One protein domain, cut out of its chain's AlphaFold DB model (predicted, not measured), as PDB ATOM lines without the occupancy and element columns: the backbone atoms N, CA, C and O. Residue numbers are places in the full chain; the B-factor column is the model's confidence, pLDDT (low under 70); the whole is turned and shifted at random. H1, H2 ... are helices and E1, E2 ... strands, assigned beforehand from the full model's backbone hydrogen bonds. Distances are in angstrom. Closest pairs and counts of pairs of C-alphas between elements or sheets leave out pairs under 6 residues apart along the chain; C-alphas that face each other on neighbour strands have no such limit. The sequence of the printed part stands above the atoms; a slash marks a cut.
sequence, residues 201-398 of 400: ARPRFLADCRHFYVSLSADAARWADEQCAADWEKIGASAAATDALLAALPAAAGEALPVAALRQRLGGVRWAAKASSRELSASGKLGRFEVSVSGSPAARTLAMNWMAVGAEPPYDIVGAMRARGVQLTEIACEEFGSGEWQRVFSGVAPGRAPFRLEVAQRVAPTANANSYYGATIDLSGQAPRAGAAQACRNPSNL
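AT A GLANCE: This is residues 201 to 398 of the 400 residues of an uncharacterized protein of Thauera sp. 27 (UniProt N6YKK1). A twisted sheet of seven strands makes the body, with three helices, H4, H5 and H6, over one face and no named helix on the other. The helices H1 and H3, joined through the short H2, fold back on each other in an arm that reaches away past the sheet, and a tail with no named element, residues 379 to 398, goes round the edge strand E4. The 198 printed residues hold six named helices and seven named strands, in the order H1 H2 H3 H4 H5 E1 E2 E3 H6 E4 E5 E6 E7. The sheet runs E1 E2 E3 E7 E6 E5 E4, all antiparallel; the class is mixed, and the sheet with H4, H5 and H6 makes two layers, helices on one face of a sheet. The whole is compact, with a radius of gyration of the C-alphas of 17.2 A and spans of 55 by 38 by 30 A.

HOW THE PARTS SIT: H1, residues 201 to 216, touches H3, residues 224 to 237, at a steep tilt of 44 degrees, opposite ways; the closest C-alphas are those of Arg 210 and Ala 224, 5.3 A apart. H2, residues 218 to 222, touches H1, with the C-alphas of Val 214 and Ala 220 closest at 5.1 A. With its residues 235 to 236 alone, H3 touches H6, residues 317 to 322, about perpendicular at 81 degrees; the C-alphas of Ile 235 and Ala 320 are closest at 4.8 A. H1, H2 and H3 are not on the sheet. H4, residues 239 to 248, is on the sheet at a height of 8.8 A and lies over E3, residues 301 to 309, running along it at 6 degrees on the local plane. H4 touches H6, about perpendicular at 74 degrees, the C-alphas of Thr 242 and Ile 317 being closest at 6.0 A. H5, residues 259 to 265, is on the same face at a height of 10.1 A, over E1, residues 280 to 286. H4 and H5 only just touch, with 3 pairs of C-alphas within 8 A, the closest those of Ala 248 and Leu 262 at 6.2 A. H6 is on the same face as H4 and H5. E1 and E2, residues 289 to 294, form a hairpin, with N 284 and O 291 2.9 A apart, within hydrogen-bond range. E1, E2 and E3 are a meander, each strand the antiparallel neighbour of the one before; between E2 and E3, N 290 and O 305 are within hydrogen-bond range at 2.8 A. E4, residues 327 to 335, E5, residues 340 to 348, E6, residues 355 to 362, and E7, residues 370 to 378, are a second meander, with N 342 and O 334 at 2.8 A, N 343 and O 359 at 2.8 A, and N 374 and O 360 at 2.8 A. E3 and E7 are antiparallel neighbours at 172 degrees, with N 304 and O 375 at 2.8 A. E4 bends by 59 degrees at residue 331. In H1, H3, H4, H5 and H6 every O i to N i+4 pair is within hydrogen-bond range; in H2 it is 0 of 1, with 2 of 2 O i to N i+3 pairs.

IN THESE COORDINATES: H1 begins at C-alpha 201 (22.657, 50.691, -42.139) and is 22.8 A long; H2 measures 8.7 A, H3 20.0 A. H4 begins at C-alpha 239 (14.738, 40.104, -42.783) and measures 14.3 A, H5 9.9 A and H6 8.6 A. E1 is 16.5 A, E2 16.1 A, E3 25.9 A, E4 22.6 A, E5 25.8 A and E6 23.3 A long. E7, 25.1 A, ends at C-alpha 378 (24.969, 26.884, -34.005).

THE WHOLE: The C-alphas of Asp 219 and Pro 297 are the two farthest apart, at 55.2 A. The printed part has no cut. The link from H5 to E1, 14 residues, is long. The mean pLDDT of the printed part is 81.8; residues under 70 include 216 to 220, 334 to 339, 364 to 370 and 384 to 398.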
ATOM      1  N   ALA A 201      22.210  51.908 -41.461       92.25
ATOM      2  CA  ALA A 201      22.657  50.691 -42.139       92.25
ATOM      3  C   ALA A 201      22.541  50.796 -43.666       92.25
ATOM      4  O   ALA A 201      23.471  50.432 -44.383       92.25
ATOM      5  N   ARG A 202      21.418  51.326 -44.170       93.38
ATOM      6  CA  ARG A 202      21.184  51.495 -45.611       93.38
ATOM      7  C   ARG A 202      22.139  52.499 -46.259       93.38
ATOM      8  O   ARG A 202      22.796  52.119 -47.226       93.38
ATOM      9  N   PRO A 203      22.238  53.759 -45.790       94.81
ATOM     10  CA  PRO A 203      23.148  54.717 -46.412       94.81
ATOM     11  C   PRO A 203      24.609  54.258 -46.336       94.81
ATOM     12  O   PRO A 203      25.327  54.403 -47.323       94.81
ATOM     13  N   ARG A 204      25.031  53.637 -45.224       92.81
ATOM     14  CA  ARG A 204      26.375  53.055 -45.097       92.81
ATOM     15  C   ARG A 204      26.611  51.938 -46.111       92.81
ATOM     16  O   ARG A 204      27.584  51.996 -46.851       92.81
ATOM     17  N   PHE A 205      25.688  50.978 -46.210       91.50
ATOM     18  CA  PHE A 205      25.788  49.887 -47.179       91.50
ATOM     19  C   PHE A 205      25.943  50.398 -48.613       91.50
ATOM     20  O   PHE A 205      26.826  49.940 -49.331       91.50
ATOM     21  N   LEU A 206      25.102  51.348 -49.032       91.12
ATOM     22  CA  LEU A 206      25.147  51.882 -50.396       91.12
ATOM     23  C   LEU A 206      26.490  52.569 -50.689       91.12
ATOM     24  O   LEU A 206      27.041  52.387 -51.775       91.12
ATOM     25  N   ALA A 207      27.040  53.307 -49.719       91.19
ATOM     26  CA  ALA A 207      28.345  53.948 -49.848       91.19
ATOM     27  C   ALA A 207      29.488  52.921 -49.961       91.19
ATOM     28  O   ALA A 207      30.286  52.995 -50.901       91.19
ATOM     29  N   ASP A 208      29.531  51.939 -49.058       87.38
ATOM     30  CA  ASP A 208      30.575  50.904 -49.021       87.38
ATOM     31  C   ASP A 208      30.519  50.007 -50.270       87.38
ATOM     32  O   ASP A 208      31.543  49.712 -50.895       87.38
ATOM     33  N   CYS A 209      29.308  49.633 -50.692       83.75
ATOM     34  CA  CYS A 209      29.055  48.861 -51.904       83.75
ATOM     35  C   CYS A 209      29.535  49.596 -53.164       83.75
ATOM     36  O   CYS A 209      30.274  49.027 -53.977       83.75
ATOM     37  N   ARG A 210      29.190  50.883 -53.311       85.88
ATOM     38  CA  ARG A 210      29.660  51.699 -54.437       85.88
ATOM     39  C   ARG A 210      31.181  51.795 -54.443       85.88
ATOM     40  O   ARG A 210      31.800  51.587 -55.486       85.88
ATOM     41  N   HIS A 211      31.776  52.106 -53.291       85.19
ATOM     42  CA  HIS A 211      33.223  52.225 -53.151       85.19
ATOM     43  C   HIS A 211      33.935  50.941 -53.603       85.19
ATOM     44  O   HIS A 211      34.881  51.006 -54.388       85.19
ATOM     45  N   PHE A 212      33.440  49.772 -53.192       76.88
ATOM     46  CA  PHE A 212      33.990  48.491 -53.627       76.88
ATOM     47  C   PHE A 212      33.947  48.312 -55.143       76.88
ATOM     48  O   PHE A 212      34.987  48.055 -55.751       76.88
ATOM     49  N   TYR A 213      32.783  48.478 -55.774       71.88
ATOM     50  CA  TYR A 213      32.670  48.283 -57.219       71.88
ATOM     51  C   TYR A 213      33.561  49.248 -58.007       71.88
ATOM     52  O   TYR A 213      34.259  48.823 -58.930       71.88
ATOM     53  N   VAL A 214      33.609  50.521 -57.602       76.00
ATOM     54  CA  VAL A 214      34.469  51.534 -58.233       76.00
ATOM     55  C   VAL A 214      35.955  51.226 -58.026       76.00
ATOM     56  O   VAL A 214      36.752  51.442 -58.937       76.00
ATOM     57  N   SER A 215      36.338  50.658 -56.878       72.75
ATOM     58  CA  SER A 215      37.726  50.242 -56.625       72.75
ATOM     59  C   SER A 215      38.196  49.104 -57.542       72.75
ATOM     60  O   SER A 215      39.388  48.989 -57.826       72.75
ATOM     61  N   LEU A 216      37.270  48.276 -58.041       58.25
ATOM     62  CA  LEU A 216      37.568  47.193 -58.982       58.25
ATOM     63  C   LEU A 216      37.627  47.675 -60.438       58.25
ATOM     64  O   LEU A 216      38.342  47.085 -61.255       58.25
ATOM     65  N   SER A 217      36.851  48.709 -60.775       55.97
ATOM     66  CA  SER A 217      36.817  49.330 -62.097       55.97
ATOM     67  C   SER A 217      36.203  50.727 -62.022       55.97
ATOM     68  O   SER A 217      35.067  50.883 -61.575       55.97
ATOM     69  N   ALA A 218      36.900  51.740 -62.545       62.16
ATOM     70  CA  ALA A 218      36.381  53.110 -62.606       62.16
ATOM     71  C   ALA A 218      35.058  53.207 -63.395       62.16
ATOM     72  O   ALA A 218      34.180  54.001 -63.050       62.16
ATOM     73  N   ASP A 219      34.862  52.338 -64.393       57.88
ATOM     74  CA  ASP A 219      33.632  52.276 -65.192       57.88
ATOM     75  C   ASP A 219      32.405  51.822 -64.393       57.88
ATOM     76  O   ASP A 219      31.271  52.037 -64.843       57.88
ATOM     77  N   ALA A 220      32.611  51.224 -63.213       59.25
ATOM     78  CA  ALA A 220      31.533  50.800 -62.332       59.25
ATOM     79  C   ALA A 220      30.714  51.968 -61.783       59.25
ATOM     80  O   ALA A 220      29.537  51.795 -61.476       59.25
ATOM     81  N   ALA A 221      31.277  53.181 -61.748       70.00
ATOM     82  CA  ALA A 221      30.589  54.380 -61.271       70.00
ATOM     83  C   ALA A 221      29.262  54.670 -62.002       70.00
ATOM     84  O   ALA A 221      28.410  55.361 -61.444       70.00
ATOM     85  N   ARG A 222      29.086  54.139 -63.226       67.81
ATOM     86  CA  ARG A 222      27.882  54.294 -64.059       67.81
ATOM     87  C   ARG A 222      26.708  53.400 -63.645       67.81
ATOM     88  O   ARG A 222      25.589  53.672 -64.058       67.81
ATOM     89  N   TRP A 223      26.960  52.325 -62.901       69.56
ATOM     90  CA  TRP A 223      25.954  51.296 -62.597       69.56
ATOM     91  C   TRP A 223      25.991  50.782 -61.158       69.56
ATOM     92  O   TRP A 223      25.073  50.078 -60.743       69.56
ATOM     93  N   ALA A 224      27.031  51.114 -60.390       73.88
ATOM     94  CA  ALA A 224      27.202  50.636 -59.024       73.88
ATOM     95  C   ALA A 224      25.995  50.983 -58.146       73.88
ATOM     96  O   ALA A 224      25.568  50.141 -57.372       73.88
ATOM     97  N   ASP A 225      25.394  52.164 -58.309       81.00
ATOM     98  CA  ASP A 225      24.247  52.571 -57.483       81.00
ATOM     99  C   ASP A 225      23.020  51.676 -57.701       81.00
ATOM    100  O   ASP A 225      22.358  51.300 -56.736       81.00
ATOM    101  N   GLU A 226      22.740  51.290 -58.950       75.31
ATOM    102  CA  GLU A 226      21.638  50.380 -59.283       75.31
ATOM    103  C   GLU A 226      21.901  48.976 -58.727       75.31
ATOM    104  O   GLU A 226      21.031  48.388 -58.085       75.31
ATOM    105  N   GLN A 227      23.123  48.466 -58.905       76.69
ATOM    106  CA  GLN A 227      23.519  47.160 -58.378       76.69
ATOM    107  C   GLN A 227      23.453  47.129 -56.844       76.69
ATOM    108  O   GLN A 227      22.885  46.207 -56.265       76.69
ATOM    109  N   CYS A 228      23.961  48.167 -56.176       83.75
ATOM    110  CA  CYS A 228      23.911  48.290 -54.723       83.75
ATOM    111  C   CYS A 228      22.474  48.435 -54.210       83.75
ATOM    112  O   CYS A 228      22.135  47.878 -53.168       83.75
ATOM    113  N   ALA A 229      21.593  49.129 -54.935       84.81
ATOM    114  CA  ALA A 229      20.175  49.145 -54.594       84.81
ATOM    115  C   ALA A 229      19.562  47.736 -54.688       84.81
ATOM    116  O   ALA A 229      18.871  47.319 -53.760       84.81
ATOM    117  N   ALA A 230      19.864  46.975 -55.745       78.25
ATOM    118  CA  ALA A 230      19.385  45.601 -55.907       78.25
ATOM    119  C   ALA A 230      19.917  44.649 -54.819       78.25
ATOM    120  O   ALA A 230      19.169  43.817 -54.303       78.25
ATOM    121  N   ASP A 231      21.183  44.785 -54.418       81.56
ATOM    122  CA  ASP A 231      21.759  43.975 -53.340       81.56
ATOM    123  C   ASP A 231      21.175  44.345 -51.963       81.56
ATOM    124  O   ASP A 231      20.961  43.466 -51.124       81.56
ATOM    125  N   TRP A 232      20.796  45.610 -51.745       90.38
ATOM    126  CA  TRP A 232      20.041  46.002 -50.550       90.38
ATOM    127  C   TRP A 232      18.653  45.344 -50.486       90.38
ATOM    128  O   TRP A 232      18.197  44.958 -49.406       90.38
ATOM    129  N   GLU A 233      17.980  45.142 -51.618       90.19
ATOM    130  CA  GLU A 233      16.698  44.423 -51.630       90.19
ATOM    131  C   GLU A 233      16.851  42.960 -51.174       90.19
ATOM    132  O   GLU A 233      15.964  42.431 -50.499       90.19
ATOM    133  N   LYS A 234      18.003  42.318 -51.430       89.56
ATOM    134  CA  LYS A 234      18.307  40.971 -50.904       89.56
ATOM    135  C   LYS A 234      18.442  40.973 -49.377       89.56
ATOM    136  O   LYS A 234      17.963  40.046 -48.719       89.56
ATOM    137  N   ILE A 235      19.018  42.035 -48.800       94.06
ATOM    138  CA  ILE A 235      19.066  42.260 -47.343       94.06
ATOM    139  C   ILE A 235      17.646  42.382 -46.770       94.06
ATOM    140  O   ILE A 235      17.320  41.751 -45.759       94.06
ATOM    141  N   GLY A 236      16.778  43.147 -47.439       94.19
ATOM    142  CA  GLY A 236      15.365  43.273 -47.079       94.19
ATOM    143  C   GLY A 236      14.622  41.932 -47.125       94.19
ATOM    144  O   GLY A 236      13.966  41.548 -46.155       94.19
ATOM    145  N   ALA A 237      14.787  41.168 -48.207       94.31
ATOM    146  CA  ALA A 237      14.172  39.851 -48.389       94.31
ATOM    147  C   ALA A 237      14.627  38.812 -47.343       94.31
ATOM    148  O   ALA A 237      13.895  37.865 -47.039       94.31
ATOM    149  N   SER A 238      15.811  38.994 -46.753       97.12
ATOM    150  CA  SER A 238      16.356  38.150 -45.684       97.12
ATOM    151  C   SER A 238      15.890  38.512 -44.274       97.12
ATOM    152  O   SER A 238      16.244  37.799 -43.330       97.12
ATOM    153  N   ALA A 239      15.097  39.576 -44.099       95.25
ATOM    154  CA  ALA A 239      14.738  40.104 -42.783       95.25
ATOM    155  C   ALA A 239      14.095  39.055 -41.863       95.25
ATOM    156  O   ALA A 239      14.653  38.747 -40.813       95.25
ATOM    157  N   ALA A 240      12.990  38.432 -42.285       95.62
ATOM    158  CA  ALA A 240      12.252  37.488 -41.440       95.62
ATOM    159  C   ALA A 240      13.092  36.262 -41.034       95.62
ATOM    160  O   ALA A 240      13.046  35.827 -39.883       95.62
ATOM    161  N   ALA A 241      13.886  35.715 -41.962       97.00
ATOM    162  CA  ALA A 241      14.784  34.594 -41.673       97.00
ATOM    163  C   ALA A 241      15.891  34.999 -40.690       97.00
ATOM    164  O   ALA A 241      16.214  34.245 -39.773       97.00
ATOM    165  N   THR A 242      16.430  36.208 -40.843       97.75
ATOM    166  CA  THR A 242      17.445  36.766 -39.946       97.75
ATOM    167  C   THR A 242      16.895  36.988 -38.540       97.75
ATOM    168  O   THR A 242      17.533  36.588 -37.569       97.75
ATOM    169  N   ASP A 243      15.694  37.554 -38.418       96.06
ATOM    170  CA  ASP A 243      15.032  37.767 -37.127       96.06
ATOM    171  C   ASP A 243      14.789  36.440 -36.401       96.06
ATOM    172  O   ASP A 243      15.057  36.325 -35.205       96.06
ATOM    173  N   ALA A 244      14.366  35.404 -37.133       96.56
ATOM    174  CA  ALA A 244      14.200  34.063 -36.586       96.56
ATOM    175  C   ALA A 244      15.534  33.449 -36.117       96.56
ATOM    176  O   ALA A 244      15.601  32.906 -35.015       96.56
ATOM    177  N   LEU A 245      16.607  33.561 -36.909       97.00
ATOM    178  CA  LEU A 245      17.939  33.079 -36.514       97.00
ATOM    179  C   LEU A 245      18.446  33.790 -35.249       97.00
ATOM    180  O   LEU A 245      18.945  33.138 -34.335       97.00
ATOM    181  N   LEU A 246      18.268  35.109 -35.158       95.75
ATOM    182  CA  LEU A 246      18.709  35.897 -34.005       95.75
ATOM    183  C   LEU A 246      17.844  35.669 -32.758       95.75
ATOM    184  O   LEU A 246      18.362  35.747 -31.647       95.75
ATOM    185  N   ALA A 247      16.549  35.393 -32.907       94.31
ATOM    186  CA  ALA A 247      15.659  35.054 -31.791       94.31
ATOM    187  C   ALA A 247      15.933  33.653 -31.210       94.31
ATOM    188  O   ALA A 247      15.616  33.381 -30.048       94.31
ATOM    189  N   ALA A 248      16.519  32.762 -32.012       94.44
ATOM    190  CA  ALA A 248      16.884  31.415 -31.593       94.44
ATOM    191  C   ALA A 248      18.145  31.367 -30.723       94.44
ATOM    192  O   ALA A 248      18.328  30.400 -29.988       94.44
ATOM    193  N   LEU A 249      19.001  32.388 -30.787       93.69
ATOM    194  CA  LEU A 249      20.241  32.413 -30.021       93.69
ATOM    195  C   LEU A 249      19.973  32.454 -28.504       93.69
ATOM    196  O   LEU A 249      19.099  33.207 -28.055       93.69
ATOM    197  N   PRO A 250      20.715  31.669 -27.703       89.50
ATOM    198  CA  PRO A 250      20.664  31.782 -26.251       89.50
ATOM    199  C   PRO A 250      21.215  33.133 -25.783       89.50
ATOM    200  O   PRO A 250      22.001  33.777 -26.484       89.50
ATOM    201  N   ALA A 251      20.815  33.564 -24.585       86.38
ATOM    202  CA  ALA A 251      21.301  34.820 -24.017       86.38
ATOM    203  C   ALA A 251      22.743  34.676 -23.500       86.38
ATOM    204  O   ALA A 251      23.543  35.602 -23.624       86.38
ATOM    205  N   ALA A 252      23.083  33.497 -22.964       83.19
ATOM    206  CA  ALA A 252      24.396  33.183 -22.409       83.19
ATOM    207  C   ALA A 252      25.002  31.911 -23.023       83.19
ATOM    208  O   ALA A 252      24.296  30.993 -23.440       83.19
ATOM    209  N   ALA A 253      26.335  31.850 -23.069       79.88
ATOM    210  CA  ALA A 253      27.050  30.666 -23.539       79.88
ATOM    211  C   ALA A 253      26.760  29.454 -22.637       79.88
ATOM    212  O   ALA A 253      26.767  29.573 -21.412       79.88
ATOM    213  N   GLY A 254      26.517  28.286 -23.241       72.06
ATOM    214  CA  GLY A 254      26.195  27.054 -22.513       72.06
ATOM    215  C   GLY A 254      24.738  26.923 -22.049       72.06
ATOM    216  O   GLY A 254      24.381  25.878 -21.506       72.06
ATOM    217  N   GLU A 255      23.879  27.923 -22.283       83.44
ATOM    218  CA  GLU A 255      22.434  27.783 -22.072       83.44
ATOM    219  C   GLU A 255      21.860  26.797 -23.102       83.44
ATOM    220  O   GLU A 255      21.881  27.040 -24.309       83.44
ATOM    221  N   ALA A 256      21.332  25.669 -22.626       84.69
ATOM    222  CA  ALA A 256      20.640  24.719 -23.483       84.69
ATOM    223  C   ALA A 256      19.251  25.259 -23.839       84.69
ATOM    224  O   ALA A 256      18.459  25.562 -22.948       84.69
ATOM    225  N   LEU A 257      18.929  25.325 -25.132       88.25
ATOM    226  CA  LEU A 257      17.607  25.730 -25.601       88.25
ATOM    227  C   LEU A 257      16.754  24.493 -25.930       88.25
ATOM    228  O   LEU A 257      17.000  23.844 -26.948       88.25
ATOM    229  N   PRO A 258      15.732  24.143 -25.126       92.69
ATOM    230  CA  PRO A 258      14.838  23.037 -25.447       92.69
ATOM    231  C   PRO A 258      14.123  23.272 -26.780       92.69
ATOM    232  O   PRO A 258      13.660  24.382 -27.053       92.69
ATOM    233  N   VAL A 259      13.947  22.217 -27.582       90.88
ATOM    234  CA  VAL A 259      13.266  22.321 -28.891       90.88
ATOM    235  C   VAL A 259      11.855  22.911 -28.749       90.88
ATOM    236  O   VAL A 259      11.430  23.709 -29.581       90.88
ATOM    237  N   ALA A 260      11.135  22.579 -27.674       91.62
ATOM    238  CA  ALA A 260       9.810  23.138 -27.401       91.62
ATOM    239  C   ALA A 260       9.842  24.664 -27.188       91.62
ATOM    240  O   ALA A 260       9.029  25.379 -27.775       91.62
ATOM    241  N   ALA A 261      10.811  25.164 -26.416       92.12
ATOM    242  CA  ALA A 261      10.989  26.595 -26.179       92.12
ATOM    243  C   ALA A 261      11.409  27.325 -27.463       92.12
ATOM    244  O   ALA A 261      10.870  28.386 -27.769       92.12
ATOM    245  N   LEU A 262      12.298  26.731 -28.271       94.25
ATOM    246  CA  LEU A 262      12.662  27.273 -29.584       94.25
ATOM    247  C   LEU A 262      11.431  27.430 -30.488       94.25
ATOM    248  O   LEU A 262      11.235  28.484 -31.089       94.25
ATOM    249  N   ARG A 263      10.560  26.413 -30.554       94.00
ATOM    250  CA  ARG A 263       9.328  26.475 -31.358       94.00
ATOM    251  C   ARG A 263       8.389  27.595 -30.908       94.00
ATOM    252  O   ARG A 263       7.778  28.228 -31.763       94.00
ATOM    253  N   GLN A 264       8.297  27.840 -29.600       92.19
ATOM    254  CA  GLN A 264       7.510  28.941 -29.036       92.19
ATOM    255  C   GLN A 264       8.116  30.313 -29.360       92.19
ATOM    256  O   GLN A 264       7.380  31.217 -29.747       92.19
ATOM    257  N   ARG A 265       9.446  30.465 -29.255       92.38
ATOM    258  CA  ARG A 265      10.149  31.712 -29.618       92.38
ATOM    259  C   ARG A 265       9.955  32.064 -31.094       92.38
ATOM    260  O   ARG A 265       9.811  33.230 -31.446       92.38
ATOM    261  N   LEU A 266       9.919  31.055 -31.960       94.81
ATOM    262  CA  LEU A 266       9.784  31.212 -33.406       94.81
ATOM    263  C   LEU A 266       8.319  31.141 -33.863       94.81
ATOM    264  O   LEU A 266       7.959  30.325 -34.712       94.81
ATOM    265  N   GLY A 267       7.472  32.019 -33.319       90.81
ATOM    266  CA  GLY A 267       6.031  32.046 -33.610       90.81
ATOM    267  C   GLY A 267       5.671  32.317 -35.079       90.81
ATOM    268  O   GLY A 267       4.594  31.933 -35.526       90.81
ATOM    269  N   GLY A 268       6.577  32.922 -35.855       91.56
ATOM    270  CA  GLY A 268       6.407  33.111 -37.302       91.56
ATOM    271  C   GLY A 268       6.620  31.840 -38.136       91.56
ATOM    272  O   GLY A 268       6.303  31.828 -39.326       91.56
ATOM    273  N   VAL A 269       7.158  30.769 -37.543       96.94
ATOM    274  CA  VAL A 269       7.409  29.502 -38.238       96.94
ATOM    275  C   VAL A 269       6.162  28.629 -38.191       96.94
ATOM    276  O   VAL A 269       5.671  28.242 -37.130       96.94
ATOM    277  N   ARG A 270       5.691  28.216 -39.367       97.12
ATOM    278  CA  ARG A 270       4.670  27.178 -39.490       97.12
ATOM    279  C   ARG A 270       5.315  25.812 -39.277       97.12
ATOM    280  O   ARG A 270       5.809  25.195 -40.222       97.12
ATOM    281  N   TRP A 271       5.321  25.351 -38.033       94.94
ATOM    282  CA  TRP A 271       5.873  24.052 -37.656       94.94
ATOM    283  C   TRP A 271       5.060  22.885 -38.222       94.94
ATOM    284  O   TRP A 271       3.830  22.877 -38.160       94.94
ATOM    285  N   ALA A 272       5.754  21.871 -38.734       92.06
ATOM    286  CA  ALA A 272       5.141  20.608 -39.106       92.06
ATOM    287  C   ALA A 272       4.752  19.801 -37.854       92.06
ATOM    288  O   ALA A 272       5.352  19.931 -36.783       92.06
ATOM    289  N   ALA A 273       3.742  18.935 -37.990       88.44
ATOM    290  CA  ALA A 273       3.329  18.036 -36.909       88.44
ATOM    291  C   ALA A 273       4.407  16.988 -36.582       88.44
ATOM    292  O   ALA A 273       4.547  16.573 -35.435       88.44
ATOM    293  N   LYS A 274       5.176  16.576 -37.596       84.44
ATOM    294  CA  LYS A 274       6.326  15.674 -37.491       84.44
ATOM    295  C   LYS A 274       7.500  16.292 -38.241       84.44
ATOM    296  O   LYS A 274       7.283  16.962 -39.249       84.44
ATOM    297  N   ALA A 275       8.716  16.058 -37.753       81.38
ATOM    298  CA  ALA A 275       9.924  16.454 -38.465       81.38
ATOM    299  C   ALA A 275       9.988  15.769 -39.843       81.38
ATOM    300  O   ALA A 275       9.475  14.662 -40.023       81.38
ATOM    301  N   SER A 276      10.599  16.440 -40.818       75.06
ATOM    302  CA  SER A 276      10.675  15.973 -42.210       75.06
ATOM    303  C   SER A 276      11.648  14.811 -42.404       75.06
ATOM    304  O   SER A 276      11.549  14.104 -43.403       75.06
ATOM    305  N   SER A 277      12.554  14.584 -41.452       75.44
ATOM    306  CA  SER A 277      13.471  13.446 -41.435       75.44
ATOM    307  C   SER A 277      13.744  12.989 -39.998       75.44
ATOM    308  O   SER A 277      13.367  13.671 -39.042       75.44
ATOM    309  N   ARG A 278      14.367  11.814 -39.833       76.62
ATOM    310  CA  ARG A 278      14.634  11.217 -38.508       76.62
ATOM    311  C   ARG A 278      15.777  11.910 -37.762       76.62
ATOM    312  O   ARG A 278      15.856  11.804 -36.545       76.62
ATOM    313  N   GLU A 279      16.640  12.610 -38.486       77.75
ATOM    314  CA  GLU A 279      17.790  13.355 -37.966       77.75
ATOM    315  C   GLU A 279      17.378  14.726 -37.405       77.75
ATOM    316  O   GLU A 279      18.118  15.348 -36.638       77.75
ATOM    317  N   LEU A 280      16.188  15.205 -37.781       83.06
ATOM    318  CA  LEU A 280      15.649  16.485 -37.353       83.06
ATOM    319  C   LEU A 280      14.745  16.320 -36.136       83.06
ATOM    320  O   LEU A 280      13.900  15.434 -36.058       83.06
ATOM    321  N   SER A 281      14.888  17.245 -35.194       88.75
ATOM    322  CA  SER A 281      14.040  17.315 -34.000       88.75
ATOM    323  C   SER A 281      12.807  18.194 -34.221       88.75
ATOM    324  O   SER A 281      11.782  18.004 -33.568       88.75
ATOM    325  N   ALA A 282      12.865  19.121 -35.181       89.31
ATOM    326  CA  ALA A 282      11.700  19.827 -35.703       89.31
ATOM    327  C   ALA A 282      11.949  20.308 -37.139       89.31
ATOM    328  O   ALA A 282      13.089  20.537 -37.546       89.31
ATOM    329  N   SER A 283      10.872  20.506 -37.897       90.31
ATOM    330  CA  SER A 283      10.920  21.203 -39.180       90.31
ATOM    331  C   SER A 283       9.656  22.025 -39.419       90.31
ATOM    332  O   SER A 283       8.619  21.808 -38.782       90.31
ATOM    333  N   GLY A 284       9.739  23.011 -40.306       92.56
ATOM    334  CA  GLY A 284       8.645  23.930 -40.595       92.56
ATOM    335  C   GLY A 284       8.923  24.807 -41.807       92.56
ATOM    336  O   GLY A 284       9.850  24.555 -42.573       92.56
ATOM    337  N   LYS A 285       8.106  25.846 -41.986       95.69
ATOM    338  CA  LYS A 285       8.292  26.851 -43.040       95.69
ATOM    339  C   LYS A 285       8.200  28.267 -42.487       95.69
ATOM    340  O   LYS A 285       7.344  28.540 -41.647       95.69
ATOM    341  N   LEU A 286       9.040  29.159 -43.003       95.62
ATOM    342  CA  LEU A 286       9.016  30.597 -42.741       95.62
ATOM    343  C   LEU A 286       9.074  31.335 -44.079       95.62
ATOM    344  O   LEU A 286      10.127  31.430 -44.711       95.62
ATOM    345  N   GLY A 287       7.922  31.811 -44.552       93.94
ATOM    346  CA  GLY A 287       7.809  32.337 -45.911       93.94
ATOM    347  C   GLY A 287       8.254  31.294 -46.944       93.94
ATOM    348  O   GLY A 287       7.664  30.217 -47.037       93.94
ATOM    349  N   ARG A 288       9.306  31.613 -47.706       92.44
ATOM    350  CA  ARG A 288       9.896  30.723 -48.722       92.44
ATOM    351  C   ARG A 288      11.020  29.828 -48.190       92.44
ATOM    352  O   ARG A 288      11.546  29.037 -48.968       92.44
ATOM    353  N   PHE A 289      11.389  29.953 -46.917       94.56
ATOM    354  CA  PHE A 289      12.401  29.107 -46.295       94.56
ATOM    355  C   PHE A 289      11.778  27.849 -45.696       94.56
ATOM    356  O   PHE A 289      10.761  27.901 -44.999       94.56
ATOM    357  N   GLU A 290      12.434  26.721 -45.925       93.44
ATOM    358  CA  GLU A 290      12.315  25.530 -45.101       93.44
ATOM    359  C   GLU A 290      13.159  25.712 -43.843       93.44
ATOM    360  O   GLU A 290      14.333  26.080 -43.902       93.44
ATOM    361  N   VAL A 291      12.542  25.461 -42.695       94.69
ATOM    362  CA  VAL A 291      13.174  25.575 -41.385       94.69
ATOM    363  C   VAL A 291      13.466  24.176 -40.877       94.69
ATOM    364  O   VAL A 291      12.562  23.337 -40.837       94.69
ATOM    365  N   SER A 292      14.697  23.922 -40.453       91.81
ATOM    366  CA  SER A 292      15.092  22.651 -39.848       91.81
ATOM    367  C   SER A 292      15.849  22.871 -38.543       91.81
ATOM    368  O   SER A 292      16.653  23.790 -38.410       91.81
ATOM    369  N   VAL A 293      15.547  22.030 -37.555       92.06
ATOM    370  CA  VAL A 293      16.170  22.043 -36.229       92.06
ATOM    371  C   VAL A 293      16.773  20.675 -35.964       92.06
ATOM    372  O   VAL A 293      16.068  19.664 -36.044       92.06
ATOM    373  N   SER A 294      18.054  20.643 -35.608       88.44
ATOM    374  CA  SER A 294      18.736  19.430 -35.144       88.44
ATOM    375  C   SER A 294      18.980  19.474 -33.633       88.44
ATOM    376  O   SER A 294      18.941  20.545 -33.027       88.44
ATOM    377  N   GLY A 295      19.269  18.315 -33.037       81.69
ATOM    378  CA  GLY A 295      19.552  18.176 -31.606       81.69
ATOM    379  C   GLY A 295      18.306  17.907 -30.759       81.69
ATOM    380  O   GLY A 295      17.289  18.587 -30.880       81.69
ATOM    381  N   SER A 296      18.411  16.906 -29.880       82.44
ATOM    382  CA  SER A 296      17.366  16.495 -28.940       82.44
ATOM    383  C   SER A 296      17.997  16.094 -27.599       82.44
ATOM    384  O   SER A 296      19.055  15.460 -27.615       82.44
ATOM    385  N   PRO A 297      17.393  16.446 -26.445       82.62
ATOM    386  CA  PRO A 297      16.151  17.224 -26.289       82.62
ATOM    387  C   PRO A 297      16.339  18.747 -26.464       82.62
ATOM    388  O   PRO A 297      15.359  19.487 -26.586       82.62
ATOM    389  N   ALA A 298      17.590  19.216 -26.486       90.06
ATOM    390  CA  ALA A 298      17.950  20.609 -26.732       90.06
ATOM    391  C   ALA A 298      18.363  20.822 -28.193       90.06
ATOM    392  O   ALA A 298      19.097  20.013 -28.764       90.06
ATOM    393  N   ALA A 299      17.901  21.927 -28.775       90.50
ATOM    394  CA  ALA A 299      18.243  22.327 -30.125       90.50
ATOM    395  C   ALA A 299      19.740  22.650 -30.213       90.50
ATOM    396  O   ALA A 299      20.271  23.413 -29.407       90.50
ATOM    397  N   ARG A 300      20.410  22.073 -31.210       88.69
ATOM    398  CA  ARG A 300      21.832  22.292 -31.490       88.69
ATOM    399  C   ARG A 300      22.040  23.229 -32.666       88.69
ATOM    400  O   ARG A 300      22.918  24.080 -32.614       88.69
ATOM    401  N   THR A 301      21.245  23.079 -33.720       90.94
ATOM    402  CA  THR A 301      21.306  23.969 -34.881       90.94
ATOM    403  C   THR A 301      19.915  24.371 -35.331       90.94
ATOM    404  O   THR A 301      18.955  23.612 -35.179       90.94
ATOM    405  N   LEU A 302      19.835  25.561 -35.917       95.50
ATOM    406  CA  LEU A 302      18.676  26.044 -36.654       95.50
ATOM    407  C   LEU A 302      19.140  26.438 -38.053       95.50
ATOM    408  O   LEU A 302      20.069  27.234 -38.188       95.50
ATOM    409  N   ALA A 303      18.487  25.899 -39.077       92.94
ATOM    410  CA  ALA A 303      18.795  26.207 -40.464       92.94
ATOM    411  C   ALA A 303      17.589  26.792 -41.204       92.94
ATOM    412  O   ALA A 303      16.450  26.354 -41.021       92.94
ATOM    413  N   MET A 304      17.877  27.779 -42.049       95.62
ATOM    414  CA  MET A 304      16.972  28.415 -42.999       95.62
ATOM    415  C   MET A 304      17.437  28.025 -44.396       95.62
ATOM    416  O   MET A 304      18.500  28.459 -44.838       95.62
ATOM    417  N   ASN A 305      16.655  27.199 -45.081       91.00
ATOM    418  CA  ASN A 305      17.012  26.666 -46.388       91.00
ATOM    419  C   ASN A 305      16.028  27.153 -47.436       91.00
ATOM    420  O   ASN A 305      14.816  27.035 -47.284       91.00
ATOM    421  N   TRP A 306      16.550  27.693 -48.519       94.44
ATOM    422  CA  TRP A 306      15.787  28.000 -49.707       94.44
ATOM    423  C   TRP A 306      16.382  27.252 -50.882       94.44
ATOM    424  O   TRP A 306      17.598  27.135 -51.023       94.44
ATOM    425  N   MET A 307      15.501  26.778 -51.750       82.12
ATOM    426  CA  MET A 307      15.879  26.154 -52.998       82.12
ATOM    427  C   MET A 307      14.894  26.581 -54.072       82.12
ATOM    428  O   MET A 307      13.686  26.671 -53.831       82.12
ATOM    429  N   ALA A 308      15.410  26.839 -55.263       77.56
ATOM    430  CA  ALA A 308      14.587  27.003 -56.443       77.56
ATOM    431  C   ALA A 308      15.356  26.571 -57.681       77.56
ATOM    432  O   ALA A 308      16.574  26.716 -57.774       77.56
ATOM    433  N   VAL A 309      14.614  26.076 -58.658       74.62
ATOM    434  CA  VAL A 309      15.156  25.700 -59.956       74.62
ATOM    435  C   VAL A 309      15.461  26.975 -60.747       74.62
ATOM    436  O   VAL A 309      14.570  27.797 -60.974       74.62
ATOM    437  N   GLY A 310      16.737  27.175 -61.086       62.22
ATOM    438  CA  GLY A 310      17.218  28.245 -61.966       62.22
ATOM    439  C   GLY A 310      17.031  29.691 -61.535       62.22
ATOM    440  O   GLY A 310      17.328  30.592 -62.313       62.22
ATOM    441  N   ALA A 311      16.544  29.941 -60.324       70.38
ATOM    442  CA  ALA A 311      16.432  31.295 -59.802       70.38
ATOM    443  C   ALA A 311      17.732  31.707 -59.110       70.38
ATOM    444  O   ALA A 311      18.320  30.909 -58.388       70.38
ATOM    445  N   GLU A 312      18.163  32.954 -59.268       73.50
ATOM    446  CA  GLU A 312      19.210  33.496 -58.400       73.50
ATOM    447  C   GLU A 312      18.708  33.515 -56.945       73.50
ATOM    448  O   GLU A 312      17.552  33.889 -56.715       73.50
ATOM    449  N   PRO A 313      19.532  33.105 -55.964       83.19
ATOM    450  CA  PRO A 313      19.263  33.314 -54.548       83.19
ATOM    451  C   PRO A 313      18.936  34.784 -54.235       83.19
ATOM    452  O   PRO A 313      19.810  35.642 -54.350       83.19
ATOM    453  N   PRO A 314      17.703  35.110 -53.809       87.62
ATOM    454  CA  PRO A 314      17.296  36.496 -53.584       87.62
ATOM    455  C   PRO A 314      17.592  36.964 -52.146       87.62
ATOM    456  O   PRO A 314      16.829  37.752 -51.596       87.62
ATOM    457  N   TYR A 315      18.633  36.435 -51.497       93.44
ATOM    458  CA  TYR A 315      18.848  36.589 -50.056       93.44
ATOM    459  C   TYR A 315      20.286  36.977 -49.725       93.44
ATOM    460  O   TYR A 315      21.224  36.459 -50.322       93.44
ATOM    461  N   ASP A 316      20.434  37.828 -48.714       92.81
ATOM    462  CA  ASP A 316      21.697  38.122 -48.046       92.81
ATOM    463  C   ASP A 316      21.484  38.189 -46.521       92.81
ATOM    464  O   ASP A 316      21.227  39.242 -45.931       92.81
ATOM    465  N   ILE A 317      21.585  37.029 -45.862       96.12
ATOM    466  CA  ILE A 317      21.452  36.925 -44.397       96.12
ATOM    467  C   ILE A 317      22.637  37.582 -43.677       96.12
ATOM    468  O   ILE A 317      22.462  38.110 -42.581       96.12
ATOM    469  N   VAL A 318      23.828  37.607 -44.281       94.75
ATOM    470  CA  VAL A 318      25.011  38.243 -43.677       94.75
ATOM    471  C   VAL A 318      24.808  39.756 -43.615       94.75
ATOM    472  O   VAL A 318      24.947  40.355 -42.546       94.75
ATOM    473  N   GLY A 319      24.406  40.367 -44.731       93.88
ATOM    474  CA  GLY A 319      24.058  41.783 -44.795       93.88
ATOM    475  C   GLY A 319      22.881  42.130 -43.880       93.88
ATOM    476  O   GLY A 319      22.948  43.110 -43.141       93.88
ATOM    477  N   ALA A 320      21.848  41.283 -43.823       96.81
ATOM    478  CA  ALA A 320      20.705  41.477 -42.930       96.81
ATOM    479  C   ALA A 320      21.050  41.387 -41.436       96.81
ATOM    480  O   ALA A 320      20.464  42.120 -40.633       96.81
ATOM    481  N   MET A 321      21.995  40.527 -41.049       96.94
ATOM    482  CA  MET A 321      22.513  40.472 -39.681       96.94
ATOM    483  C   MET A 321      23.315  41.732 -39.350       96.94
ATOM    484  O   MET A 321      23.077  42.366 -38.322       96.94
ATOM    485  N   ARG A 322      24.219  42.152 -40.237       95.44
ATOM    486  CA  ARG A 322      25.032  43.358 -40.023       95.44
ATOM    487  C   ARG A 322      24.197  44.634 -39.979       95.44
ATOM    488  O   ARG A 322      24.438  45.484 -39.128       95.44
ATOM    489  N   ALA A 323      23.146  44.720 -40.793       94.81
ATOM    490  CA  ALA A 323      22.179  45.815 -40.741       94.81
ATOM    491  C   ALA A 323      21.467  45.930 -39.374       94.81
ATOM    492  O   ALA A 323      20.982  47.004 -39.034       94.81
ATOM    493  N   ARG A 324      21.436  44.852 -38.577       96.00
ATOM    494  CA  ARG A 324      20.914  44.798 -37.198       96.00
ATOM    495  C   ARG A 324      21.994  44.969 -36.120       96.00
ATOM    496  O   ARG A 324      21.743  44.702 -34.946       96.00
ATOM    497  N   GLY A 325      23.207  45.363 -36.506       94.31
ATOM    498  CA  GLY A 325      24.334  45.561 -35.590       94.31
ATOM    499  C   GLY A 325      25.043  44.276 -35.152       94.31
ATOM    500  O   GLY A 325      25.768  44.288 -34.159       94.31
ATOM    501  N   VAL A 326      24.838  43.159 -35.854       95.56
ATOM    502  CA  VAL A 326      25.573  41.916 -35.594       95.56
ATOM    503  C   VAL A 326      26.971  42.013 -36.197       95.56
ATOM    504  O   VAL A 326      27.125  42.319 -37.378       95.56
ATOM    505  N   GLN A 327      27.990  41.684 -35.409       93.25
ATOM    506  CA  GLN A 327      29.363  41.580 -35.887       93.25
ATOM    507  C   GLN A 327      29.604  40.164 -36.411       93.25
ATOM    508  O   GLN A 327      29.456  39.193 -35.671       93.25
ATOM    509  N   LEU A 328      29.968  40.047 -37.689       91.69
ATOM    510  CA  LEU A 328      30.267  38.774 -38.348       91.69
ATOM    511  C   LEU A 328      31.682  38.813 -38.922       91.69
ATOM    512  O   LEU A 328      31.941  39.548 -39.878       91.69
ATOM    513  N   THR A 329      32.561  37.987 -38.362       88.19
ATOM    514  CA  THR A 329      33.935  37.789 -38.840       88.19
ATOM    515  C   THR A 329      33.990  36.518 -39.676       88.19
ATOM    516  O   THR A 329      33.713  35.441 -39.153       88.19
ATOM    517  N   GLU A 330      34.328  36.623 -40.961       81.75
ATOM    518  CA  GLU A 330      34.526  35.453 -41.829       81.75
ATOM    519  C   GLU A 330      35.775  34.685 -41.372       81.75
ATOM    520  O   GLU A 330      36.855  35.261 -41.255       81.75
ATOM    521  N   ILE A 331      35.617  33.397 -41.066       80.88
ATOM    522  CA  ILE A 331      36.690  32.525 -40.557       80.88
ATOM    523  C   ILE A 331      37.052  31.398 -41.525       80.88
ATOM    524  O   ILE A 331      38.121  30.810 -41.392       80.88
ATOM    525  N   ALA A 332      36.176  31.094 -42.482       72.31
ATOM    526  CA  ALA A 332      36.467  30.196 -43.589       72.31
ATOM    527  C   ALA A 332      35.612  30.575 -44.798       72.31
ATOM    528  O   ALA A 332      34.430  30.904 -44.646       72.31
ATOM    529  N   CYS A 333      36.199  30.467 -45.984       75.44
ATOM    530  CA  CYS A 333      35.450  30.442 -47.222       75.44
ATOM    531  C   CYS A 333      35.998  29.375 -48.166       75.44
ATOM    532  O   CYS A 333      37.203  29.299 -48.393       75.44
ATOM    533  N   GLU A 334      35.092  28.589 -48.731       64.88
ATOM    534  CA  GLU A 334      35.367  27.618 -49.777       64.88
ATOM    535  C   GLU A 334      34.533  27.984 -51.006       64.88
ATOM    536  O   GLU A 334      33.321  28.183 -50.913       64.88
ATOM    537  N   GLU A 335      35.186  28.104 -52.160       56.34
ATOM    538  CA  GLU A 335      34.544  28.392 -53.442       56.34
ATOM    539  C   GLU A 335      34.610  27.146 -54.329       56.34
ATOM    540  O   GLU A 335      35.679  26.576 -54.554       56.34
ATOM    541  N   PHE A 336      33.458  26.724 -54.847       57.50
ATOM    542  CA  PHE A 336      33.299  25.514 -55.652       57.50
ATOM    543  C   PHE A 336      32.988  25.871 -57.111       57.50
ATOM    544  O   PHE A 336      32.030  25.389 -57.713       57.50
ATOM    545  N   GLY A 337      33.825  26.730 -57.697       53.62
ATOM    546  CA  GLY A 337      33.629  27.273 -59.041       53.62
ATOM    547  C   GLY A 337      32.731  28.512 -59.058       53.62
ATOM    548  O   GLY A 337      32.445  29.113 -58.028       53.62
ATOM    549  N   SER A 338      32.289  28.918 -60.251       51.19
ATOM    550  CA  SER A 338      31.526  30.161 -60.407       51.19
ATOM    551  C   SER A 338      30.109  30.017 -59.843       51.19
ATOM    552  O   SER A 338      29.305  29.232 -60.344       51.19
ATOM    553  N   GLY A 339      29.807  30.788 -58.796       57.03
ATOM    554  CA  GLY A 339      28.466  30.897 -58.221       57.03
ATOM    555  C   GLY A 339      28.121  29.875 -57.134       57.03
ATOM    556  O   GLY A 339      27.013  29.954 -56.602       57.03
ATOM    557  N   GLU A 340      29.030  28.969 -56.761       71.44
ATOM    558  CA  GLU A 340      28.866  28.070 -55.612       71.44
ATOM    559  C   GLU A 340      29.941  28.326 -54.559       71.44
ATOM    560  O   GLU A 340      31.131  28.356 -54.861       71.44
ATOM    561  N   TRP A 341      29.521  28.521 -53.314       69.81
ATOM    562  CA  TRP A 341      30.425  28.793 -52.208       69.81
ATOM    563  C   TRP A 341      29.816  28.403 -50.867       69.81
ATOM    564  O   TRP A 341      28.596  28.347 -50.688       69.81
ATOM    565  N   GLN A 342      30.696  28.214 -49.895       75.38
ATOM    566  CA  GLN A 342      30.364  28.055 -48.493       75.38
ATOM    567  C   GLN A 342      31.221  29.004 -47.662       75.38
ATOM    568  O   GLN A 342      32.435  29.074 -47.816       75.38
ATOM    569  N   ARG A 343      30.576  29.751 -46.770       83.62
ATOM    570  CA  ARG A 343      31.196  30.744 -45.894       83.62
ATOM    571  C   ARG A 343      30.842  30.438 -44.455       83.62
ATOM    572  O   ARG A 343      29.703  30.106 -44.136       83.62
ATOM    573  N   VAL A 344      31.819  30.588 -43.578       84.56
ATOM    574  CA  VAL A 344      31.661  30.375 -42.143       84.56
ATOM    575  C   VAL A 344      32.069  31.642 -41.417       84.56
ATOM    576  O   VAL A 344      33.126  32.212 -41.687       84.56
ATOM    577  N   PHE A 345      31.248  32.051 -40.459       87.75
ATOM    578  CA  PHE A 345      31.449  33.243 -39.657       87.75
ATOM    579  C   PHE A 345      31.453  32.917 -38.172       87.75
ATOM    580  O   PHE A 345      30.673  32.094 -37.684       87.75
ATOM    581  N   SER A 346      32.309  33.638 -37.461       89.06
ATOM    582  CA  SER A 346      32.230  33.842 -36.022       89.06
ATOM    583  C   SER A 346      31.380  35.089 -35.771       89.06
ATOM    584  O   SER A 346      31.678  36.159 -36.310       89.06
ATOM    585  N   GLY A 347      30.281  34.934 -35.032       91.94
ATOM    586  CA  GLY A 347      29.264  35.962 -34.847       91.94
ATOM    587  C   GLY A 347      29.110  36.414 -33.401       91.94
ATOM    588  O   GLY A 347      29.091  35.599 -32.478       91.94
ATOM    589  N   VAL A 348      28.949  37.725 -33.217       93.00
ATOM    590  CA  VAL A 348      28.608  38.358 -31.939       93.00
ATOM    591  C   VAL A 348      27.417  39.283 -32.159       93.00
ATOM    592  O   VAL A 348      27.436  40.150 -33.032       93.00
ATOM    593  N   ALA A 349      26.367  39.095 -31.361       93.69
ATOM    594  CA  ALA A 349      25.156  39.902 -31.413       93.69
ATOM    595  C   ALA A 349      24.828  40.466 -30.019       93.69
ATOM    596  O   ALA A 349      24.998  39.754 -29.026       93.69
ATOM    597  N   PRO A 350      24.327  41.711 -29.914       91.50
ATOM    598  CA  PRO A 350      23.947  42.288 -28.629       91.50
ATOM    599  C   PRO A 350      22.948  41.414 -27.853       91.50
ATOM    600  O   PRO A 350      21.933  40.961 -28.398       91.50
ATOM    601  N   GLY A 351      23.245  41.183 -26.570       90.06
ATOM    602  CA  GLY A 351      22.394  40.425 -25.643       90.06
ATOM    603  C   GLY A 351      22.278  38.926 -25.941       90.06
ATOM    604  O   GLY A 351      21.313  38.303 -25.503       90.06
ATOM    605  N   ARG A 352      23.204  38.359 -26.722       92.75
ATOM    606  CA  ARG A 352      23.189  36.958 -27.164       92.75
ATOM    607  C   ARG A 352      24.555  36.313 -26.979       92.75
ATOM    608  O   ARG A 352      25.583  36.988 -27.042       92.75
ATOM    609  N   ALA A 353      24.560  34.996 -26.815       91.44
ATOM    610  CA  ALA A 353      25.783  34.214 -26.826       91.44
ATOM    611  C   ALA A 353      26.489  34.315 -28.195       91.44
ATOM    612  O   ALA A 353      25.810  34.413 -29.226       91.44
ATOM    613  N   PRO A 354      27.832  34.248 -28.233       91.38
ATOM    614  CA  PRO A 354      28.573  34.100 -29.481       91.38
ATOM    615  C   PRO A 354      28.134  32.847 -30.241       91.38
ATOM    616  O   PRO A 354      27.775  31.835 -29.636       91.38
ATOM    617  N   PHE A 355      28.187  32.897 -31.569       91.44
ATOM    618  CA  PHE A 355      27.689  31.812 -32.410       91.44
ATOM    619  C   PHE A 355      28.540  31.577 -33.651       91.44
ATOM    620  O   PHE A 355      29.271  32.451 -34.121       91.44
ATOM    621  N   ARG A 356      28.396  30.381 -34.220       89.62
ATOM    622  CA  ARG A 356      28.845  30.065 -35.575       89.62
ATOM    623  C   ARG A 356      27.682  30.252 -36.540       89.62
ATOM    624  O   ARG A 356      26.619  29.678 -36.321       89.62
ATOM    625  N   LEU A 357      27.908  30.995 -37.616       93.44
ATOM    626  CA  LEU A 357      27.006  31.055 -38.764       93.44
ATOM    627  C   LEU A 357      27.690  30.395 -39.955       93.44
ATOM    628  O   LEU A 357      28.821  30.729 -40.288       93.44
ATOM    629  N   GLU A 358      26.991  29.492 -40.619       88.88
ATOM    630  CA  GLU A 358      27.395  28.937 -41.902       88.88
ATOM    631  C   GLU A 358      26.391  29.362 -42.957       88.88
ATOM    632  O   GLU A 358      25.187  29.197 -42.767       88.88
ATOM    633  N   VAL A 359      26.886  29.921 -44.055       92.50
ATOM    634  CA  VAL A 359      26.082  30.279 -45.216       92.50
ATOM    635  C   VAL A 359      26.626  29.521 -46.408       92.50
ATOM    636  O   VAL A 359      27.810  29.618 -46.715       92.50
ATOM    637  N   ALA A 360      25.762  28.780 -47.078       81.50
ATOM    638  CA  ALA A 360      26.100  28.068 -48.293       81.50
ATOM    639  C   ALA A 360      25.178  28.539 -49.408       81.50
ATOM    640  O   ALA A 360      23.969  28.694 -49.215       81.50
ATOM    641  N   GLN A 361      25.749  28.759 -50.580       83.94
ATOM    642  CA  GLN A 361      25.008  29.187 -51.744       83.94
ATOM    643  C   GLN A 361      25.475  28.413 -52.957       83.94
ATOM    644  O   GLN A 361      26.668  28.273 -53.195       83.94
ATOM    645  N   ARG A 362      24.513  28.047 -53.796       78.62
ATOM    646  CA  ARG A 362      24.761  27.775 -55.203       78.62
ATOM    647  C   ARG A 362      23.792  28.577 -56.034       78.62
ATOM    648  O   ARG A 362      22.580  28.456 -55.867       78.62
ATOM    649  N   VAL A 363      24.324  29.353 -56.963       71.31
ATOM    650  CA  VAL A 363      23.575  29.816 -58.122       71.31
ATOM    651  C   VAL A 363      23.591  28.673 -59.119       71.31
ATOM    652  O   VAL A 363      24.650  28.166 -59.478       71.31
ATOM    653  N   ALA A 364      22.411  28.222 -59.522       60.66
ATOM    654  CA  ALA A 364      22.273  27.153 -60.486       60.66
ATOM    655  C   ALA A 364      23.082  27.496 -61.752       60.66
ATOM    656  O   ALA A 364      22.784  28.513 -62.395       60.66
ATOM    657  N   PRO A 365      24.082  26.673 -62.128       51.22
ATOM    658  CA  PRO A 365      24.904  26.956 -63.302       51.22
ATOM    659  C   PRO A 365      24.030  26.959 -64.558       51.22
ATOM    660  O   PRO A 365      24.142  27.834 -65.407       51.22
ATOM    661  N   THR A 366      23.067  26.041 -64.606       47.38
ATOM    662  CA  THR A 366      21.997  25.983 -65.597       47.38
ATOM    663  C   THR A 366      20.671  26.131 -64.880       47.38
ATOM    664  O   THR A 366      20.516  25.725 -63.734       47.38
ATOM    665  N   ALA A 367      19.658  26.663 -65.537       43.84
ATOM    666  CA  ALA A 367      18.451  27.028 -64.810       43.84
ATOM    667  C   ALA A 367      17.419  25.907 -64.598       43.84
ATOM    668  O   ALA A 367      16.315  26.148 -64.129       43.84
ATOM    669  N   ASN A 368      17.780  24.668 -64.921       44.06
ATOM    670  CA  ASN A 368      17.072  23.469 -64.485       44.06
ATOM    671  C   ASN A 368      17.804  22.789 -63.309       44.06
ATOM    672  O   ASN A 368      17.336  21.772 -62.802       44.06
ATOM    673  N   ALA A 369      18.966  23.315 -62.906       50.94
ATOM    674  CA  ALA A 369      19.634  22.926 -61.679       50.94
ATOM    675  C   ALA A 369      19.066  23.725 -60.499       50.94
ATOM    676  O   ALA A 369      18.520  24.822 -60.646       50.94
ATOM    677  N   ASN A 370      19.193  23.152 -59.309       65.81
ATOM    678  CA  ASN A 370      18.757  23.809 -58.089       65.81
ATOM    679  C   ASN A 370      19.778  24.864 -57.688       65.81
ATOM    680  O   ASN A 370      20.921  24.520 -57.363       65.81
ATOM    681  N   SER A 371      19.340  26.115 -57.639       77.88
ATOM    682  CA  SER A 371      19.977  27.095 -56.780       77.88
ATOM    683  C   SER A 371      19.573  26.786 -55.357       77.88
ATOM    684  O   SER A 371      18.418  26.433 -55.101       77.88
ATOM    685  N   TYR A 372      20.501  26.942 -54.431       83.31
ATOM    686  CA  TYR A 372      20.178  26.879 -53.021       83.31
ATOM    687  C   TYR A 372      20.819  28.040 -52.285       83.31
ATOM    688  O   TYR A 372      21.837  28.591 -52.701       83.31
ATOM    689  N   TYR A 373      20.184  28.392 -51.181       90.31
ATOM    690  CA  TYR A 373      20.714  29.298 -50.188       90.31
ATOM    691  C   TYR A 373      20.379  28.709 -48.828       90.31
ATOM    692  O   TYR A 373      19.207  28.546 -48.488       90.31
ATOM    693  N   GLY A 374      21.404  28.349 -48.074       90.00
ATOM    694  CA  GLY A 374      21.284  27.815 -46.730       90.00
ATOM    695  C   GLY A 374      21.983  28.742 -45.754       90.00
ATOM    696  O   GLY A 374      23.100  29.176 -46.015       90.00
ATOM    697  N   ALA A 375      21.345  29.025 -44.625       95.50
ATOM    698  CA  ALA A 375      22.002  29.626 -43.475       95.50
ATOM    699  C   ALA A 375      21.733  28.778 -42.238       95.50
ATOM    700  O   ALA A 375      20.577  28.559 -41.882       95.50
ATOM    701  N   THR A 376      22.793  28.329 -41.577       91.94
ATOM    702  CA  THR A 376      22.725  27.494 -40.378       91.94
ATOM    703  C   THR A 376      23.447  28.182 -39.235       91.94
ATOM    704  O   THR A 376      24.607  28.564 -39.376       91.94
ATOM    705  N   ILE A 377      22.773  28.315 -38.095       93.38
ATOM    706  CA  ILE A 377      23.366  28.839 -36.866       93.38
ATOM    707  C   ILE A 377      23.558  27.715 -35.847       93.38
ATOM    708  O   ILE A 377      22.696  26.842 -35.695       93.38
ATOM    709  N   ASP A 378      24.697  27.738 -35.160       89.50
ATOM    710  CA  ASP A 378      24.969  26.884 -34.005       89.50
ATOM    711  C   ASP A 378      24.394  27.531 -32.735       89.50
ATOM    712  O   ASP A 378      24.644  28.705 -32.454       89.50
ATOM    713  N   LEU A 379      23.608  26.765 -31.977       89.38
ATOM    714  CA  LEU A 379      22.910  27.202 -30.767       89.38
ATOM    715  C   LEU A 379      23.638  26.807 -29.470       89.38
ATOM    716  O   LEU A 379      23.117  27.045 -28.386       89.38
ATOM    717  N   SER A 380      24.840  26.230 -29.547       81.19
ATOM    718  CA  SER A 380      25.653  25.858 -28.376       81.19
ATOM    719  C   SER A 380      26.231  27.055 -27.606       81.19
ATOM    720  O   SER A 380      26.780  26.885 -26.515       81.19
ATOM    721  N   GLY A 381      26.130  28.266 -28.164       79.62
ATOM    722  CA  GLY A 381      26.712  29.480 -27.587       79.62
ATOM    723  C   GLY A 381      28.240  29.529 -27.688       79.62
ATOM    724  O   GLY A 381      28.888  30.210 -26.893       79.62
ATOM    725  N   GLN A 382      28.814  28.771 -28.626       77.31
ATOM    726  CA  GLN A 382      30.233  28.786 -28.953       77.31
ATOM    727  C   GLN A 382      30.440  29.441 -30.320       77.31
ATOM    728  O   GLN A 382      29.768  29.107 -31.297       77.31
ATOM    729  N   ALA A 383      31.422  30.336 -30.399       72.69
ATOM    730  CA  ALA A 383      31.922  30.863 -31.659       72.69
ATOM    731  C   ALA A 383      33.353  30.342 -31.883       72.69
ATOM    732  O   ALA A 383      34.185  30.455 -30.976       72.69
ATOM    733  N   PRO A 384      33.676  29.766 -33.054       69.31
ATOM    734  CA  PRO A 384      35.041  29.359 -33.348       69.31
ATOM    735  C   PRO A 384      35.964  30.582 -33.331       69.31
ATOM    736  O   PRO A 384      35.578  31.677 -33.757       69.31
ATOM    737  N   ARG A 385      37.198  30.395 -32.852       62.88
ATOM    738  CA  ARG A 385      38.246  31.416 -32.981       62.88
ATOM    739  C   ARG A 385      38.654  31.541 -34.448       62.88
ATOM    740  O   ARG A 385      38.698  30.538 -35.156       62.88
ATOM    741  N   ALA A 386      38.952  32.763 -34.886       56.44
ATOM    742  CA  ALA A 386      39.438  33.019 -36.236       56.44
ATOM    743  C   ALA A 386      40.724  32.217 -36.506       56.44
ATOM    744  O   ALA A 386      41.709  32.355 -35.780       56.44
ATOM    745  N   GLY A 387      40.689  31.353 -37.522       51.66
ATOM    746  CA  GLY A 387      41.875  30.744 -38.126       51.66
ATOM    747  C   GLY A 387      42.385  31.599 -39.289       51.66
ATOM    748  O   GLY A 387      41.736  32.574 -39.664       51.66
ATOM    749  N   ALA A 388      43.545  31.252 -39.857       47.81
ATOM    750  CA  ALA A 388      44.090  31.942 -41.029       47.81
ATOM    751  C   ALA A 388      43.060  31.933 -42.176       47.81
ATOM    752  O   ALA A 388      42.729  30.878 -42.711       47.81
ATOM    753  N   ALA A 389      42.518  33.108 -42.497       51.00
ATOM    754  CA  ALA A 389      41.392  33.256 -43.406       51.00
ATOM    755  C   ALA A 389      41.832  33.191 -44.875       51.00
ATOM    756  O   ALA A 389      42.764  33.880 -45.291       51.00
ATOM    757  N   GLN A 390      41.085  32.437 -45.678       46.44
ATOM    758  CA  GLN A 390      40.931  32.707 -47.104       46.44
ATOM    759  C   GLN A 390      39.582  33.415 -47.256       46.44
ATOM    760  O   GLN A 390      38.552  32.855 -46.887       46.44
ATOM    761  N   ALA A 391      39.597  34.674 -47.698       52.34
ATOM    762  CA  ALA A 391      38.385  35.477 -47.844       52.34
ATOM    763  C   ALA A 391      37.806  35.308 -49.251       52.34
ATOM    764  O   ALA A 391      38.524  35.503 -50.237       52.34
ATOM    765  N   CYS A 392      36.512  35.010 -49.364       50.97
ATOM    766  CA  CYS A 392      35.858  35.045 -50.672       50.97
ATOM    767  C   CYS A 392      35.600  36.483 -51.128       50.97
ATOM    768  O   CYS A 392      35.166  37.344 -50.355       50.97
ATOM    769  N   ARG A 393      35.823  36.751 -52.422       50.97
ATOM    770  CA  ARG A 393      35.489  38.042 -53.040       50.97
ATOM    771  C   ARG A 393      33.975  38.127 -53.265       50.97
ATOM    772  O   ARG A 393      33.481  37.730 -54.311       50.97
ATOM    773  N   ASN A 394      33.240  38.645 -52.281       50.06
ATOM    774  CA  ASN A 394      31.788  38.842 -52.350       50.06
ATOM    775  C   ASN A 394      31.401  40.227 -51.774       50.06
ATOM    776  O   ASN A 394      31.900  40.573 -50.702       50.06
ATOM    777  N   PRO A 395      30.522  41.015 -52.428       42.50
ATOM    778  CA  PRO A 395      30.052  42.309 -51.910       42.50
ATOM    779  C   PRO A 395      29.349  42.234 -50.541       42.50
ATOM    780  O   PRO A 395      29.360  43.202 -49.783       42.50
ATOM    781  N   SER A 396      28.835  41.077 -50.118       42.53
ATOM    782  CA  SER A 396      28.339  40.886 -48.748       42.53
ATOM    783  C   SER A 396      29.448  40.933 -47.682       42.53
ATOM    784  O   SER A 396      29.151  40.777 -46.505       42.53
ATOM    785  N   ASN A 397      30.729  41.111 -48.039       48.22
ATOM    786  CA  ASN A 397      31.843  41.373 -47.112       48.22
ATOM    787  C   ASN A 397      32.080  42.862 -46.811       48.22
ATOM    788  O   ASN A 397      32.981  43.180 -46.042       48.22
ATOM    789  N   LEU A 398      31.282  43.762 -47.385       46.88
ATOM    790  CA  LEU A 398      31.585  45.196 -47.398       46.88
ATOM    791  C   LEU A 398      31.072  45.978 -46.192       46.88
ATOM    792  O   LEU A 398      31.593  47.045 -45.899       46.88
TER     793      LEU A 398